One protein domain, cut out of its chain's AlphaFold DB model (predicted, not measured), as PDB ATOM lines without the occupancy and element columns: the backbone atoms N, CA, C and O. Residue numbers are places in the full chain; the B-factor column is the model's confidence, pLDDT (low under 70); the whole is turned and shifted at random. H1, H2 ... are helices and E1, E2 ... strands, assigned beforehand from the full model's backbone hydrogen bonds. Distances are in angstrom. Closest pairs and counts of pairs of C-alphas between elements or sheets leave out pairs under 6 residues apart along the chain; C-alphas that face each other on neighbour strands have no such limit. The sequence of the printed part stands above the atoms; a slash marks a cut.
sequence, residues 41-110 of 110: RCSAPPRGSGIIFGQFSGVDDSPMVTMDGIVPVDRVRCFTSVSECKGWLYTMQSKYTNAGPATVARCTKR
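This is residues 41 to 110 of the 110 residues of an uncharacterized protein of Ochrobactrum sp. RH2CCR150 (UniProt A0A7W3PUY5). A long, narrow sheet of three strands has one helix, H1, packed lengthwise over one face, making two layers; the hairpin of E1 and E2 reaches past H1 at one end. The printed part has 70 residues, with E1, E2, H1 and E3 along the chain, a mixed class. The antiparallel sheet runs E2, E1, E3. The whole is only just loose, close to compact, radius of gyration of the C-alphas 13.7 A, a rod spanning 47 by 20 by 16 A.

E1, residues 52 to 61, 28.8 A, begins at C-alpha 52 (130.948, 132.761, 119.350). E2 is residues 70 to 79, 28.6 A; H1, 82 to 95, 19.8 A. E3, 104 to 109, ends at C-alpha 109 (131.314, 129.066, 121.883).

Within hydrogen-bond range are N 56 of E1 and O 75 of E2, 2.9 A, and N 55 of E1 and O 106 of E3, 2.9 A. H1, with every O i to N i+4 pair within range, is on the sheet at a height of 8.5 A; its closest C-alphas to E1 are Cys 85 and Gly 54, 5.9 A. E2, H1, E3 form a split strand-helix-strand unit, E1 between the strands, its crossover right-handed.

The farthest C-alphas, Gly 48 and Thr 66, are 47.2 A apart. The printed part has no cut and no long link; residues 65 to 68 are under pLDDT 70.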
ATOM      1  N   ARG A  41     127.678 143.854 118.339       94.62
ATOM      2  CA  ARG A  41     127.462 144.134 119.768       94.62
ATOM      3  C   ARG A  41     126.344 143.225 120.272       94.62
ATOM      4  O   ARG A  41     125.312 143.102 119.614       94.62
ATOM      5  N   CYS A  42     126.569 142.574 121.402       92.19
ATOM      6  CA  CYS A  42     125.618 141.635 121.975       92.19
ATOM      7  C   CYS A  42     125.812 141.520 123.487       92.19
ATOM      8  O   CYS A  42     126.918 141.699 124.001       92.19
ATOM      9  N   SER A  43     124.739 141.154 124.177       93.25
ATOM     10  CA  SER A  43     124.814 140.574 125.516       93.25
ATOM     11  C   SER A  43     125.310 139.129 125.426       93.25
ATOM     12  O   SER A  43     125.289 138.530 124.350       93.25
ATOM     13  N   ALA A  44     125.724 138.547 126.554       92.81
ATOM     14  CA  ALA A  44     126.104 137.138 126.635       92.81
ATOM     15  C   ALA A  44     125.019 136.215 126.035       92.81
ATOM     16  O   ALA A  44     123.927 136.142 126.599       92.81
ATOM     17  N   PRO A  45     125.305 135.493 124.931       93.38
ATOM     18  CA  PRO A  45     124.338 134.577 124.340       93.38
ATOM     19  C   PRO A  45     123.992 133.417 125.286       93.38
ATOM     20  O   PRO A  45     124.858 133.000 126.072       93.38
ATOM     21  N   PRO A  46     122.778 132.847 125.176       94.00
ATOM     22  CA  PRO A  46     122.406 131.628 125.882       94.00
ATOM     23  C   PRO A  46     123.372 130.485 125.578       94.00
ATOM     24  O   PRO A  46     123.891 130.370 124.460       94.00
ATOM     25  N   ARG A  47     123.585 129.620 126.575       92.75
ATOM     26  CA  ARG A  47     124.349 128.384 126.388       92.75
ATOM     27  C   ARG A  47     123.656 127.497 125.341       92.75
ATOM     28  O   ARG A  47     122.436 127.393 125.352       92.75
ATOM     29  N   GLY A  48     124.421 126.882 124.446       93.69
ATOM     30  CA  GLY A  48     123.938 126.050 123.343       93.69
ATOM     31  C   GLY A  48     123.534 126.810 122.075       93.69
ATOM     32  O   GLY A  48     123.160 126.175 121.095       93.69
ATOM     33  N   SER A  49     123.623 128.146 122.047       93.12
ATOM     34  CA  SER A  49     123.263 128.945 120.862       93.12
ATOM     35  C   SER A  49     124.233 128.779 119.687       93.12
ATOM     36  O   SER A  49     123.910 129.155 118.562       93.12
ATOM     37  N   GLY A  50     125.443 128.265 119.926       94.31
ATOM     38  CA  GLY A  50     126.471 128.096 118.899       94.31
ATOM     39  C   GLY A  50     127.153 129.398 118.471       94.31
ATOM     40  O   GLY A  50     128.123 129.347 117.713       94.31
ATOM     41  N   ILE A  51     126.703 130.543 118.993       96.62
ATOM     42  CA  ILE A  51     127.285 131.863 118.750       96.62
ATOM     43  C   ILE A  51     128.645 131.952 119.446       96.62
ATOM     44  O   ILE A  51     128.810 131.531 120.594       96.62
ATOM     45  N   ILE A  52     129.632 132.530 118.762       97.62
ATOM     46  CA  ILE A  52     130.948 132.761 119.350       97.62
ATOM     47  C   ILE A  52     130.928 134.084 120.105       97.62
ATOM     48  O   ILE A  52     130.738 135.146 119.523       97.62
ATOM     49  N   PHE A  53     131.140 134.011 121.411       97.62
ATOM     50  CA  PHE A  53     131.159 135.146 122.319       97.62
ATOM     51  C   PHE A  53     132.599 135.573 122.611       97.62
ATOM     52  O   PHE A  53     133.342 134.854 123.283       97.62
ATOM     53  N   GLY A  54     132.986 136.733 122.089       97.12
ATOM     54  CA  GLY A  54     134.270 137.376 122.333       97.12
ATOM     55  C   GLY A  54     134.189 138.358 123.496       97.12
ATOM     56  O   GLY A  54     133.276 139.182 123.565       97.12
ATOM     57  N   GLN A  55     135.157 138.266 124.400       97.12
ATOM     58  CA  GLN A  55     135.329 139.172 125.532       97.12
ATOM     59  C   GLN A  55     136.757 139.693 125.540       97.12
ATOM     60  O   GLN A  55     137.701 138.897 125.508       97.12
ATOM     61  N   PHE A  56     136.876 141.010 125.620       96.69
ATOM     62  CA  PHE A  56     138.120 141.714 125.845       96.69
ATOM     63  C   PHE A  56     137.947 142.669 127.027       96.69
ATOM     64  O   PHE A  56     137.009 143.467 127.027       96.69
ATOM     65  N   SER A  57     138.866 142.594 127.980       95.69
ATOM     66  CA  SER A  57     139.037 143.558 129.061       95.69
ATOM     67  C   SER A  57     140.516 143.875 129.172       95.69
ATOM     68  O   SER A  57     141.355 142.973 129.198       95.69
ATOM     69  N   GLY A  58     140.830 145.157 129.219       93.56
ATOM     70  CA  GLY A  58     142.186 145.659 129.333       93.56
ATOM     71  C   GLY A  58     142.170 147.098 129.803       93.56
ATOM     72  O   GLY A  58     141.164 147.592 130.318       93.56
ATOM     73  N   VAL A  59     143.293 147.763 129.609       91.75
ATOM     74  CA  VAL A  59     143.484 149.152 129.988       91.75
ATOM     75  C   VAL A  59     144.179 149.902 128.861       91.75
ATOM     76  O   VAL A  59     144.898 149.298 128.067       91.75
ATOM     77  N   ASP A  60     143.945 151.203 128.783       90.00
ATOM     78  CA  ASP A  60     144.606 152.092 127.833       90.00
ATOM     79  C   ASP A  60     144.999 153.397 128.521       90.00
ATOM     80  O   ASP A  60     144.493 153.717 129.602       90.00
ATOM     81  N   ASP A  61     145.896 154.145 127.896       86.88
ATOM     82  CA  ASP A  61     146.275 155.461 128.392       86.88
ATOM     83  C   ASP A  61     145.103 156.436 128.230       86.88
ATOM     84  O   ASP A  61     144.384 156.440 127.223       86.88
ATOM     85  N   SER A  62     144.882 157.278 129.238       82.12
ATOM     86  CA  SER A  62     143.898 158.348 129.141       82.12
ATOM     87  C   SER A  62     144.292 159.300 128.007       82.12
ATOM     88  O   SER A  62     145.413 159.807 127.987       82.12
ATOM     89  N   PRO A  63     143.368 159.641 127.090       76.06
ATOM     90  CA  PRO A  63     143.646 160.614 126.034       76.06
ATOM     91  C   PRO A  63     143.788 162.051 126.573       76.06
ATOM     92  O   PRO A  63     144.118 162.969 125.823       76.06
ATOM     93  N   MET A  64     143.488 162.275 127.856       73.69
ATOM     94  CA  MET A  64     143.580 163.582 128.501       73.69
ATOM     95  C   MET A  64     145.023 163.835 128.949       73.69
ATOM     96  O   MET A  64     145.456 163.299 129.962       73.69
ATOM     97  N   VAL A  65     145.731 164.716 128.235       59.88
ATOM     98  CA  VAL A  65     147.135 165.123 128.489       59.88
ATOM     99  C   VAL A  65     147.431 165.655 129.900       59.88
ATOM    100  O   VAL A  65     148.591 165.800 130.261       59.88
ATOM    101  N   THR A  66     146.413 165.977 130.697       61.38
ATOM    102  CA  THR A  66     146.562 166.529 132.055       61.38
ATOM    103  C   THR A  66     146.387 165.500 133.171       61.38
ATOM    104  O   THR A  66     146.566 165.841 134.337       61.38
ATOM    105  N   MET A  67     146.029 164.260 132.841       60.50
ATOM    106  CA  MET A  67     145.882 163.182 133.810       60.50
ATOM    107  C   MET A  67     146.630 161.958 133.305       60.50
ATOM    108  O   MET A  67     146.187 161.346 132.335       60.50
ATOM    109  N   ASP A  68     147.693 161.568 134.018       67.19
ATOM    110  CA  ASP A  68     148.384 160.270 133.908       67.19
ATOM    111  C   ASP A  68     147.459 159.122 134.371       67.19
ATOM    112  O   ASP A  68     147.748 158.358 135.292       67.19
ATOM    113  N   GLY A  69     146.254 159.077 133.809       78.56
ATOM    114  CA  GLY A  69     145.192 158.160 134.168       78.56
ATOM    115  C   GLY A  69     145.190 156.968 133.231       78.56
ATOM    116  O   GLY A  69     145.312 157.114 132.020       78.56
ATOM    117  N   ILE A  70     144.981 155.788 133.794       86.31
ATOM    118  CA  ILE A  70     144.714 154.574 133.033       86.31
ATOM    119  C   ILE A  70     143.195 154.423 132.915       86.31
ATOM    120  O   ILE A  70     142.488 154.462 133.925       86.31
ATOM    121  N   VAL A  71     142.683 154.248 131.696       89.56
ATOM    122  CA  VAL A  71     141.252 154.039 131.440       89.56
ATOM    123  C   VAL A  71     140.954 152.564 131.163       89.56
ATOM    124  O   VAL A  71     141.647 151.931 130.364       89.56
ATOM    125  N   PRO A  72     139.920 151.974 131.791       90.94
ATOM    126  CA  PRO A  72     139.526 150.604 131.494       90.94
ATOM    127  C   PRO A  72     138.879 150.513 130.107       90.94
ATOM    128  O   PRO A  72     138.055 151.346 129.719       90.94
ATOM    129  N   VAL A  73     139.221 149.457 129.371       92.56
ATOM    130  CA  VAL A  73     138.656 149.155 128.054       92.56
ATOM    131  C   VAL A  73     137.992 147.789 128.086       92.56
ATOM    132  O   VAL A  73     138.647 146.756 127.958       92.56
ATOM    133  N   ASP A  74     136.663 147.800 128.172       94.50
ATOM    134  CA  ASP A  74     135.835 146.600 128.107       94.50
ATOM    135  C   ASP A  74     135.045 146.543 126.800       94.50
ATOM    136  O   ASP A  74     134.310 147.471 126.425       94.50
ATOM    137  N   ARG A  75     135.186 145.425 126.083       95.25
ATOM    138  CA  ARG A  75     134.469 145.163 124.835       95.25
ATOM    139  C   ARG A  75     133.969 143.730 124.777       95.25
ATOM    140  O   ARG A  75     134.690 142.766 125.020       95.25
ATOM    141  N   VAL A  76     132.717 143.605 124.359       96.56
ATOM    142  CA  VAL A  76     132.041 142.326 124.172       96.56
ATOM    143  C   VAL A  76     131.385 142.303 122.805       96.56
ATOM    144  O   VAL A  76     130.671 143.243 122.437       96.56
ATOM    145  N   ARG A  77     131.635 141.232 122.048       96.94
ATOM    146  CA  ARG A  77     131.121 141.066 120.686       96.94
ATOM    147  C   ARG A  77     130.791 139.616 120.364       96.94
ATOM    148  O   ARG A  77     131.405 138.690 120.885       96.94
ATOM    149  N   CYS A  78     129.819 139.433 119.482       97.00
ATOM    150  CA  CYS A  78     129.393 138.139 118.979       97.00
ATOM    151  C   CYS A  78     129.833 137.955 117.531       97.00
ATOM    152  O   CYS A  78     129.678 138.856 116.702       97.00
ATOM    153  N   PHE A  79     130.314 136.755 117.235       96.44
ATOM    154  CA  PHE A  79     130.862 136.362 115.945       96.44
ATOM    155  C   PHE A  79     130.191 135.085 115.450       96.44
ATOM    156  O   PHE A  79     129.694 134.271 116.236       96.44
ATOM    157  N   THR A  80     130.211 134.895 114.135       94.12
ATOM    158  CA  THR A  80     129.731 133.663 113.494       94.12
ATOM    159  C   THR A  80     130.798 132.569 113.506       94.12
ATOM    160  O   THR A  80     130.472 131.389 113.403       94.12
ATOM    161  N   SER A  81     132.074 132.937 113.673       93.88
ATOM    162  CA  SER A  81     133.201 132.005 113.641       93.88
ATOM    163  C   SER A  81     134.256 132.298 114.712       93.88
ATOM    164  O   SER A  81     134.462 133.434 115.145       93.88
ATOM    165  N   VAL A  82     134.954 131.243 115.147       94.31
ATOM    166  CA  VAL A  82     136.040 131.353 116.136       94.31
ATOM    167  C   VAL A  82     137.240 132.093 115.555       94.31
ATOM    168  O   VAL A  82     137.903 132.831 116.275       94.31
ATOM    169  N   SER A  83     137.518 131.917 114.263       93.19
ATOM    170  CA  SER A  83     138.624 132.589 113.578       93.19
ATOM    171  C   SER A  83     138.430 134.104 113.524       93.19
ATOM    172  O   SER A  83     139.373 134.835 113.815       93.19
ATOM    173  N   GLU A  84     137.216 134.578 113.237       93.88
ATOM    174  CA  GLU A  84     136.888 136.009 113.268       93.88
ATOM    175  C   GLU A  84     137.029 136.581 114.683       93.88
ATOM    176  O   GLU A  84     137.673 137.611 114.867       93.88
ATOM    177  N   CYS A  85     136.531 135.864 115.697       95.75
ATOM    178  CA  CYS A  85     136.693 136.270 117.092       95.75
ATOM    179  C   CYS A  85     138.173 136.343 117.514       95.75
ATOM    180  O   CYS A  85     138.583 137.300 118.168       95.75
ATOM    181  N   LYS A  86     138.997 135.362 117.123       94.75
ATOM    182  CA  LYS A  86     140.442 135.371 117.405       94.75
ATOM    183  C   LYS A  86     141.156 136.526 116.700       94.75
ATOM    184  O   LYS A  86     142.019 137.147 117.310       94.75
ATOM    185  N   GLY A  87     140.789 136.825 115.453       94.06
ATOM    186  CA  GLY A  87     141.308 137.989 114.731       94.06
ATOM    187  C   GLY A  87     140.948 139.296 115.435       94.06
ATOM    188  O   GLY A  87     141.815 140.128 115.671       94.06
ATOM    189  N   TRP A  88     139.696 139.436 115.875       95.12
ATOM    190  CA  TRP A  88     139.262 140.590 116.658       95.12
ATOM    191  C   TRP A  88     140.033 140.724 117.979       95.12
ATOM    192  O   TRP A  88     140.529 141.806 118.284       95.12
ATOM    193  N   LEU A  89     140.205 139.636 118.743       94.56
ATOM    194  CA  LEU A  89     140.998 139.657 119.980       94.56
ATOM    195  C   LEU A  89     142.453 140.043 119.742       94.56
ATOM    196  O   LEU A  89     143.058 140.680 120.600       94.56
ATOM    197  N   TYR A  90     143.026 139.633 118.614       92.50
ATOM    198  CA  TYR A  90     144.375 140.030 118.242       92.50
ATOM    199  C   TYR A  90     144.457 141.543 118.028       92.50
ATOM    200  O   TYR A  90     145.305 142.192 118.631       92.50
ATOM    201  N   THR A  91     143.529 142.111 117.253       93.06
ATOM    202  CA  THR A  91     143.446 143.561 117.040       93.06
ATOM    203  C   THR A  91     143.276 144.311 118.356       93.06
ATOM    204  O   THR A  91     144.013 145.256 118.619       93.06
ATOM    205  N   MET A  92     142.358 143.860 119.214       94.25
ATOM    206  CA  MET A  92     142.131 144.461 120.528       94.25
ATOM    207  C   MET A  92     143.404 144.451 121.384       94.25
ATOM    208  O   MET A  92     143.800 145.494 121.892       94.25
ATOM    209  N   GLN A  93     144.088 143.309 121.485       91.81
ATOM    210  CA  GLN A  93     145.340 143.204 122.242       91.81
ATOM    211  C   GLN A  93     146.457 144.059 121.643       91.81
ATOM    212  O   GLN A  93     147.199 144.678 122.388       91.81
ATOM    213  N   SER A  94     146.567 144.138 120.314       90.38
ATOM    214  CA  SER A  94     147.571 144.998 119.677       90.38
ATOM    215  C   SER A  94     147.297 146.488 119.871       90.38
ATOM    216  O   SER A  94     148.235 147.275 119.910       90.38
ATOM    217  N   LYS A  95     146.022 146.878 119.986       90.12
ATOM    218  CA  LYS A  95     145.611 148.274 120.130       90.12
ATOM    219  C   LYS A  95     145.736 148.766 121.572       90.12
ATOM    220  O   LYS A  95     146.161 149.891 121.786       90.12
ATOM    221  N   TYR A  96     145.382 147.918 122.534       89.94
ATOM    222  CA  TYR A  96     145.252 148.264 123.950       89.94
ATOM    223  C   TYR A  96     146.330 147.584 124.808       89.94
ATOM    224  O   TYR A  96     146.019 146.945 125.808       89.94
ATOM    225  N   THR A  97     147.592 147.656 124.372       85.50
ATOM    226  CA  THR A  97     148.745 147.099 125.111       85.50
ATOM    227  C   THR A  97     149.607 148.165 125.789       85.50
ATOM    228  O   THR A  97     150.537 147.807 126.511       85.50
ATOM    229  N   ASN A  98     149.345 149.450 125.536       82.38
ATOM    230  CA  ASN A  98     150.238 150.543 125.934       82.38
ATOM    231  C   ASN A  98     150.284 150.713 127.460       82.38
ATOM    232  O   ASN A  98     151.364 150.760 128.040       82.38
ATOM    233  N   ALA A  99     149.117 150.678 128.110       80.31
ATOM    234  CA  ALA A  99     148.978 150.835 129.558       80.31
ATOM    235  C   ALA A  99     149.017 149.509 130.348       80.31
ATOM    236  O   ALA A  99     148.833 149.503 131.566       80.31
ATOM    237  N   GLY A 100     149.225 148.370 129.677       84.06
ATOM    238  CA  GLY A 100     149.319 147.058 130.319       84.06
ATOM    239  C   GLY A 100     148.720 145.906 129.506       84.06
ATOM    240  O   GLY A 100     148.095 146.120 128.467       84.06
ATOM    241  N   PRO A 101     148.912 144.655 129.964       86.88
ATOM    242  CA  PRO A 101     148.338 143.486 129.310       86.88
ATOM    243  C   PRO A 101     146.819 143.416 129.509       86.88
ATOM    244  O   PRO A 101     146.274 143.865 130.518       86.88
ATOM    245  N   ALA A 102     146.134 142.765 128.569       90.25
ATOM    246  CA  ALA A 102     144.714 142.464 128.709       90.25
ATOM    247  C   ALA A 102     144.462 141.559 129.928       90.25
ATOM    248  O   ALA A 102     145.113 140.528 130.100       90.25
ATOM    249  N   THR A 103     143.470 141.910 130.746       93.69
ATOM    250  CA  THR A 103     143.012 141.095 131.880       93.69
ATOM    251  C   THR A 103     142.078 139.974 131.430       93.69
ATOM    252  O   THR A 103     142.048 138.900 132.029       93.69
ATOM    253  N   VAL A 104     141.333 140.191 130.339       94.81
ATOM    254  CA  VAL A 104     140.488 139.178 129.700       94.81
ATOM    255  C   VAL A 104     140.675 139.254 128.192       94.81
ATOM    256  O   VAL A 104     140.459 140.293 127.583       94.81
ATOM    257  N   ALA A 105     141.002 138.130 127.561       95.50
ATOM    258  CA  ALA A 105     140.982 137.990 126.109       95.50
ATOM    259  C   ALA A 105     140.556 136.563 125.761       95.50
ATOM    260  O   ALA A 105     141.353 135.627 125.817       95.50
ATOM    261  N   ARG A 106     139.270 136.357 125.454       95.81
ATOM    262  CA  ARG A 106     138.756 135.007 125.176       95.81
ATOM    263  C   ARG A 106     137.604 134.975 124.189       95.81
ATOM    264  O   ARG A 106     136.728 135.835 124.189       95.81
ATOM    265  N   CYS A 107     137.593 133.907 123.402       96.06
ATOM    266  CA  CYS A 107     136.489 133.512 122.541       96.06
ATOM    267  C   CYS A 107     135.863 132.249 123.118       96.06
ATOM    268  O   CYS A 107     136.558 131.266 123.361       96.06
ATOM    269  N   THR A 108     134.556 132.256 123.345       96.25
ATOM    270  CA  THR A 108     133.829 131.104 123.887       96.25
ATOM    271  C   THR A 108     132.656 130.782 122.983       96.25
ATOM    272  O   THR A 108     131.836 131.654 122.713       96.25
ATOM    273  N   LYS A 109     132.544 129.533 122.527       96.38
ATOM    274  CA  LYS A 109     131.314 129.066 121.883       96.38
ATOM    275  C   LYS A 109     130.249 128.906 122.965       96.38
ATOM    276  O   LYS A 109     130.497 128.217 123.955       96.38
ATOM    277  N   ARG A 110     129.135 129.617 122.819       94.12
ATOM    278  CA  ARG A 110     128.055 129.600 123.801       94.12
ATOM    279  C   ARG A 110     127.172 128.387 123.635       94.12
ATOM    280  O   ARG A 110     126.735 128.084 122.505       94.12
TER     281      ARG A 110